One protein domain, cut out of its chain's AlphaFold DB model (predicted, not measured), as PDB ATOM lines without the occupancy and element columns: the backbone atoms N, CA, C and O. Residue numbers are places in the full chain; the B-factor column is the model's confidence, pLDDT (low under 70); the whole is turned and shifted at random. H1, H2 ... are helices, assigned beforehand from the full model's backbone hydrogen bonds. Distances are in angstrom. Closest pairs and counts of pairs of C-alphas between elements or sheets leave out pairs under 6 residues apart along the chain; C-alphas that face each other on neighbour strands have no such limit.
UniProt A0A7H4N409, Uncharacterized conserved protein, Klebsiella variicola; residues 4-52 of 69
ATOM      1  N   ILE A   4      30.159  30.945  27.064       97.31
ATOM      2  CA  ILE A   4      30.218  30.803  28.528       97.31
ATOM      3  C   ILE A   4      31.186  31.843  29.103       97.31
ATOM      4  O   ILE A   4      32.340  31.927  28.676       97.31
ATOM      5  N   LEU A   5      30.713  32.625  30.070       98.00
ATOM      6  CA  LEU A   5      31.507  33.651  30.741       98.00
ATOM      7  C   LEU A   5      32.429  33.056  31.810       98.00
ATOM      8  O   LEU A   5      32.087  32.102  32.507       98.00
ATOM      9  N   THR A   6      33.597  33.674  31.964       97.81
ATOM     10  CA  THR A   6      34.671  33.245  32.865       97.81
ATOM     11  C   THR A   6      35.047  34.339  33.868       97.81
ATOM     12  O   THR A   6      34.586  35.478  33.786       97.81
ATOM     13  N   LEU A   7      35.949  34.021  34.803       97.94
ATOM     14  CA  LEU A   7      36.512  35.002  35.739       97.94
ATOM     15  C   LEU A   7      37.185  36.187  35.026       97.94
ATOM     16  O   LEU A   7      37.070  37.321  35.488       97.94
ATOM     17  N   ALA A   8      37.846  35.945  33.890       97.94
ATOM     18  CA  ALA A   8      38.491  37.003  33.119       97.94
ATOM     19  C   ALA A   8      37.466  37.992  32.540       97.94
ATOM     20  O   ALA A   8      37.698  39.202  32.543       97.94
ATOM     21  N   ASP A   9      36.306  37.493  32.103       98.12
ATOM     22  CA  ASP A   9      35.226  38.340  31.593       98.12
ATOM     23  C   ASP A   9      34.636  39.223  32.699       98.12
ATOM     24  O   ASP A   9      34.320  40.384  32.448       98.12
ATOM     25  N   VAL A  10      34.548  38.719  33.936       97.81
ATOM     26  CA  VAL A  10      34.108  39.513  35.098       97.81
ATOM     27  C   VAL A  10      35.049  40.692  35.337       97.81
ATOM     28  O   VAL A  10      34.596  41.827  35.488       97.81
ATOM     29  N   GLU A  11      36.362  40.456  35.348       97.62
ATOM     30  CA  GLU A  11      37.340  41.528  35.555       97.62
ATOM     31  C   GLU A  11      37.304  42.572  34.438       97.62
ATOM     32  O   GLU A  11      37.384  43.774  34.710       97.62
ATOM     33  N   ALA A  12      37.158  42.129  33.189       97.88
ATOM     34  CA  ALA A  12      37.010  43.020  32.045       97.88
ATOM     35  C   ALA A  12      35.719  43.850  32.142       97.88
ATOM     36  O   ALA A  12      35.761  45.068  31.956       97.88
ATOM     37  N   ALA A  13      34.594  43.218  32.493       96.62
ATOM     38  CA  ALA A  13      33.294  43.870  32.616       96.62
ATOM     39  C   ALA A  13      33.274  44.929  33.724       96.62
ATOM     40  O   ALA A  13      32.763  46.024  33.502       96.62
ATOM     41  N   VAL A  14      33.871  44.655  34.889       96.31
ATOM     42  CA  VAL A  14      33.946  45.639  35.981       96.31
ATOM     43  C   VAL A  14      34.815  46.833  35.581       96.31
ATOM     44  O   VAL A  14      34.403  47.978  35.771       96.31
ATOM     45  N   LYS A  15      35.988  46.597  34.979       95.19
ATOM     46  CA  LYS A  15      36.897  47.674  34.547       95.19
ATOM     47  C   LYS A  15      36.266  48.550  33.464       95.19
ATOM     48  O   LYS A  15      36.213  49.767  33.620       95.19
ATOM     49  N   GLY A  16      35.763  47.939  32.392       96.19
ATOM     50  CA  GLY A  16      35.124  48.662  31.291       96.19
ATOM     51  C   GLY A  16      33.827  49.340  31.724       96.19
ATOM     52  O   GLY A  16      33.619  50.520  31.454       96.19
ATOM     53  N   GLY A  17      32.981  48.622  32.465       95.06
ATOM     54  CA  GLY A  17      31.713  49.135  32.978       95.06
ATOM     55  C   GLY A  17      31.888  50.348  33.888       95.06
ATOM     56  O   GLY A  17      31.118  51.293  33.770       95.06
ATOM     57  N   SER A  18      32.934  50.383  34.719       92.44
ATOM     58  CA  SER A  18      33.228  51.541  35.582       92.44
ATOM     59  C   SER A  18      33.495  52.821  34.780       92.44
ATOM     60  O   SER A  18      33.096  53.907  35.198       92.44
ATOM     61  N   VAL A  19      34.122  52.695  33.603       94.31
ATOM     62  CA  VAL A  19      34.331  53.820  32.678       94.31
ATOM     63  C   VAL A  19      33.006  54.234  32.039       94.31
ATOM     64  O   VAL A  19      32.637  55.405  32.091       94.31
ATOM     65  N   PHE A  20      32.256  53.276  31.486       95.38
ATOM     66  CA  PHE A  20      30.979  53.553  30.815       95.38
ATOM     67  C   PHE A  20      29.871  54.034  31.762       95.38
ATOM     68  O   PHE A  20      28.919  54.669  31.318       95.38
ATOM     69  N   ALA A  21      29.995  53.761  33.060       94.00
ATOM     70  CA  ALA A  21      29.050  54.194  34.079       94.00
ATOM     71  C   ALA A  21      29.294  55.627  34.584       94.00
ATOM     72  O   ALA A  21      28.547  56.084  35.450       94.00
ATOM     73  N   CYS A  22      30.320  56.336  34.090       93.56
ATOM     74  CA  CYS A  22      30.622  57.729  34.452       93.56
ATOM     75  C   CYS A  22      30.709  57.969  35.976       93.56
ATOM     76  O   CYS A  22      30.209  58.971  36.485       93.56
ATOM     77  N   GLY A  23      31.315  57.032  36.715       86.81
ATOM     78  CA  GLY A  23      31.449  57.096  38.178       86.81
ATOM     79  C   GLY A  23      30.256  56.549  38.978       86.81
ATOM     80  O   GLY A  23      30.289  56.583  40.204       86.81
ATOM     81  N   GLY A  24      29.214  56.042  38.312       89.44
ATOM     82  CA  GLY A  24      28.097  55.315  38.926       89.44
ATOM     83  C   GLY A  24      28.230  53.788  38.818       89.44
ATOM     84  O   GLY A  24      29.320  53.243  38.695       89.44
ATOM     85  N   GLY A  25      27.098  53.075  38.840       88.88
ATOM     86  CA  GLY A  25      27.039  51.631  38.542       88.88
ATOM     87  C   GLY A  25      27.283  50.681  39.723       88.88
ATOM     88  O   GLY A  25      27.010  49.488  39.604       88.88
ATOM     89  N   GLY A  26      27.708  51.199  40.876       90.31
ATOM     90  CA  GLY A  26      27.959  50.423  42.094       90.31
ATOM     91  C   GLY A  26      29.435  50.425  42.491       90.31
ATOM     92  O   GLY A  26      30.221  51.206  41.968       90.31
ATOM     93  N   TRP A  27      29.801  49.561  43.439       90.94
ATOM     94  CA  TRP A  27      31.178  49.438  43.931       90.94
ATOM     95  C   TRP A  27      31.926  48.327  43.213       90.94
ATOM     96  O   TRP A  27      31.376  47.242  43.006       90.94
ATOM     97  N   VAL A  28      33.193  48.587  42.894       92.62
ATOM     98  CA  VAL A  28      34.082  47.656  42.187       92.62
ATOM     99  C   VAL A  28      34.209  46.343  42.955       92.62
ATOM    100  O   VAL A  28      34.065  45.270  42.372       92.62
ATOM    101  N   GLU A  29      34.396  46.416  44.271       93.06
ATOM    102  CA  GLU A  29      34.590  45.262  45.148       93.06
ATOM    103  C   GLU A  29      33.359  44.349  45.130       93.06
ATOM    104  O   GLU A  29      33.483  43.144  44.915       93.06
ATOM    105  N   HIS A  30      32.159  44.928  45.250       92.50
ATOM    106  CA  HIS A  30      30.904  44.176  45.172       92.50
ATOM    107  C   HIS A  30      30.641  43.606  43.775       92.50
ATOM    108  O   HIS A  30      30.109  42.502  43.653       92.50
ATOM    109  N   GLY A  31      30.986  44.346  42.716       94.12
ATOM    110  CA  GLY A  31      30.873  43.860  41.340       94.12
ATOM    111  C   GLY A  31      31.750  42.630  41.101       94.12
ATOM    112  O   GLY A  31      31.289  41.643  40.530       94.12
ATOM    113  N   LEU A  32      32.987  42.659  41.605       96.50
ATOM    114  CA  LEU A  32      33.912  41.530  41.538       96.50
ATOM    115  C   LEU A  32      33.425  40.342  42.371       96.50
ATOM    116  O   LEU A  32      33.457  39.220  41.879       96.50
ATOM    117  N   GLU A  33      32.968  40.565  43.601       95.69
ATOM    118  CA  GLU A  33      32.454  39.503  44.475       95.69
ATOM    119  C   GLU A  33      31.271  38.766  43.827       95.69
ATOM    120  O   GLU A  33      31.327  37.553  43.614       95.69
ATOM    121  N   LEU A  34      30.224  39.504  43.439       94.75
ATOM    122  CA  LEU A  34      29.022  38.926  42.833       94.75
ATOM    123  C   LEU A  34      29.314  38.287  41.472       94.75
ATOM    124  O   LEU A  34      28.847  37.181  41.205       94.75
ATOM    125  N   GLY A  35      30.094  38.958  40.621       96.00
ATOM    126  CA  GLY A  35      30.439  38.448  39.297       96.00
ATOM    127  C   GLY A  35      31.233  37.145  39.370       96.00
ATOM    128  O   GLY A  35      30.905  36.185  38.673       96.00
ATOM    129  N   LYS A  36      32.227  37.067  40.268       97.69
ATOM    130  CA  LYS A  36      33.015  35.844  40.486       97.69
ATOM    131  C   LYS A  36      32.145  34.705  40.999       97.69
ATOM    132  O   LYS A  36      32.274  33.588  40.503       97.69
ATOM    133  N   MET A  37      31.230  34.971  41.935       96.75
ATOM    134  CA  MET A  37      30.269  33.958  42.386       96.75
ATOM    135  C   MET A  37      29.371  33.476  41.243       96.75
ATOM    136  O   MET A  37      29.191  32.270  41.090       96.75
ATOM    137  N   ALA A  38      28.865  34.384  40.403       96.31
ATOM    138  CA  ALA A  38      27.972  34.045  39.294       96.31
ATOM    139  C   ALA A  38      28.611  33.086  38.277       96.31
ATOM    140  O   ALA A  38      27.956  32.135  37.860       96.31
ATOM    141  N   VAL A  39      29.883  33.291  37.914       97.25
ATOM    142  CA  VAL A  39      30.606  32.411  36.968       97.25
ATOM    143  C   VAL A  39      31.204  31.160  37.619       97.25
ATOM    144  O   VAL A  39      31.598  30.236  36.916       97.25
ATOM    145  N   THR A  40      31.311  31.130  38.952       96.62
ATOM    146  CA  THR A  40      31.853  29.975  39.692       96.62
ATOM    147  C   THR A  40      30.754  28.979  40.060       96.62
ATOM    148  O   THR A  40      30.945  27.773  39.939       96.62
ATOM    149  N   ILE A  41      29.609  29.482  40.529       96.69
ATOM    150  CA  ILE A  41      28.446  28.669  40.916       96.69
ATOM    151  C   ILE A  41      27.571  28.389  39.691       96.69
ATOM    152  O   ILE A  41      27.064  27.282  39.525       96.69
ATOM    153  N   GLY A  42      27.383  29.400  38.841       93.88
ATOM    154  CA  GLY A  42      26.614  29.306  37.607       93.88
ATOM    155  C   GLY A  42      27.490  29.106  36.371       93.88
ATOM    156  O   GLY A  42      28.712  29.012  36.442       93.88
ATOM    157  N   ARG A  43      26.836  29.056  35.207       94.50
ATOM    158  CA  ARG A  43      27.474  29.051  33.882       94.50
ATOM    159  C   ARG A  43      26.756  30.043  32.961       94.50
ATOM    160  O   ARG A  43      26.060  29.614  32.049       94.50
ATOM    161  N   PRO A  44      26.824  31.353  33.252       96.25
ATOM    162  CA  PRO A  44      26.104  32.341  32.464       96.25
ATOM    163  C   PRO A  44      26.656  32.392  31.036       96.25
ATOM    164  O   PRO A  44      27.872  32.419  30.822       96.25
ATOM    165  N   GLU A  45      25.745  32.418  30.071       96.69
ATOM    166  CA  GLU A  45      26.056  32.526  28.650       96.69
ATOM    167  C   GLU A  45      25.840  33.963  28.180       96.69
ATOM    168  O   GLU A  45      24.809  34.577  28.453       96.69
ATOM    169  N   LEU A  46      26.827  34.503  27.471       96.19
ATOM    170  CA  LEU A  46      26.688  35.750  26.735       96.19
ATOM    171  C   LEU A  46      26.149  35.437  25.340       96.19
ATOM    172  O   LEU A  46      26.797  34.713  24.580       96.19
ATOM    173  N   VAL A  47      24.991  36.010  25.030       96.50
ATOM    174  CA  VAL A  47      24.257  35.823  23.773       96.50
ATOM    175  C   VAL A  47      23.941  37.169  23.125       96.50
ATOM    176  O   VAL A  47      23.858  38.189  23.819       96.50
ATOM    177  N   THR A  48      23.766  37.187  21.805       96.19
ATOM    178  CA  THR A  48      23.158  38.326  21.099       96.19
ATOM    179  C   THR A  48      21.635  38.223  21.120       96.19
ATOM    180  O   THR A  48      21.071  37.180  21.444       96.19
ATOM    181  N   MET A  49      20.943  39.317  20.786       94.19
ATOM    182  CA  MET A  49      19.480  39.328  20.839       94.19
ATOM    183  C   MET A  49      18.848  38.370  19.818       94.19
ATOM    184  O   MET A  49      17.831  37.760  20.117       94.19
ATOM    185  N   ASP A  50      19.500  38.175  18.667       95.44
ATOM    186  CA  ASP A  50      19.066  37.243  17.614       95.44
ATOM    187  C   ASP A  50      19.117  35.763  18.048       95.44
ATOM    188  O   ASP A  50      18.585  34.894  17.361       95.44
ATOM    189  N   GLU A  51      19.792  35.450  19.160       95.50
ATOM    190  CA  GLU A  51      19.868  34.093  19.719       95.50
ATOM    191  C   GLU A  51      18.763  33.804  20.748       95.50
ATOM    192  O   GLU A  51      18.648  32.670  21.217       95.50
ATOM    193  N   VAL A  52      17.970  34.806  21.132       95.00
ATOM    194  CA  VAL A  52      16.882  34.662  22.106       95.00
ATOM    195  C   VAL A  52      15.565  34.468  21.365       95.00
ATOM    196  O   VAL A  52      15.288  35.156  20.391       95.00
TER     197      VAL A  52
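This is residues 4 to 52 of the 69 residues of the protein "Uncharacterized conserved protein" of Klebsiella variicola (UniProt A0A7H4N409). A small helical hairpin with a tail: two helices of equal residue count, H1 and H2, run side by side in opposite ways, closest near the first turns of H1 and spread apart toward the link that joins them. From the end of H2 the tail, residues 42 to 52, runs off past the first printed residues and has no named element. The printed part has 49 residues with two named helices, H1 then H2, and no named strand; the class is all helix. It is only just loose, close to compact, with a radius of gyration of the C-alphas of 11.7 A and spans of 31 by 25 by 14 A.

The printed part begins at Ile 4, with C-alpha at (30.218, 30.803, 28.528). H1, residues 7 to 20, begins at C-alpha 7, (36.512, 35.002, 35.739), and measures 20.0 A from first to last C-alpha. H2, residues 28 to 41, measures 19.8 A and ends at C-alpha 41, (28.446, 28.669, 40.916).

H1 and H2 touch, with 12 pairs of C-alphas within 8 A. Their closest C-alphas are those of Val 10 and Gly 35, 5.7 A apart. They form a helical hairpin at a shallow tilt of 33 degrees, only just short of steep, and run opposite ways. In H2 every O i to N i+4 pair is within hydrogen-bond range; in H1 it is 9 of 10.

The two C-alphas farthest apart are those of Glu 29 and Asp 50, 32.6 A. The link from H1 to H2, 7 residues, is short. Residues 19 to 24, of which 19 and 20 belong to H1, stand free. The printed part has no cut, and no printed residue is under 70 in pLDDT; the mean of the printed part is 95.2.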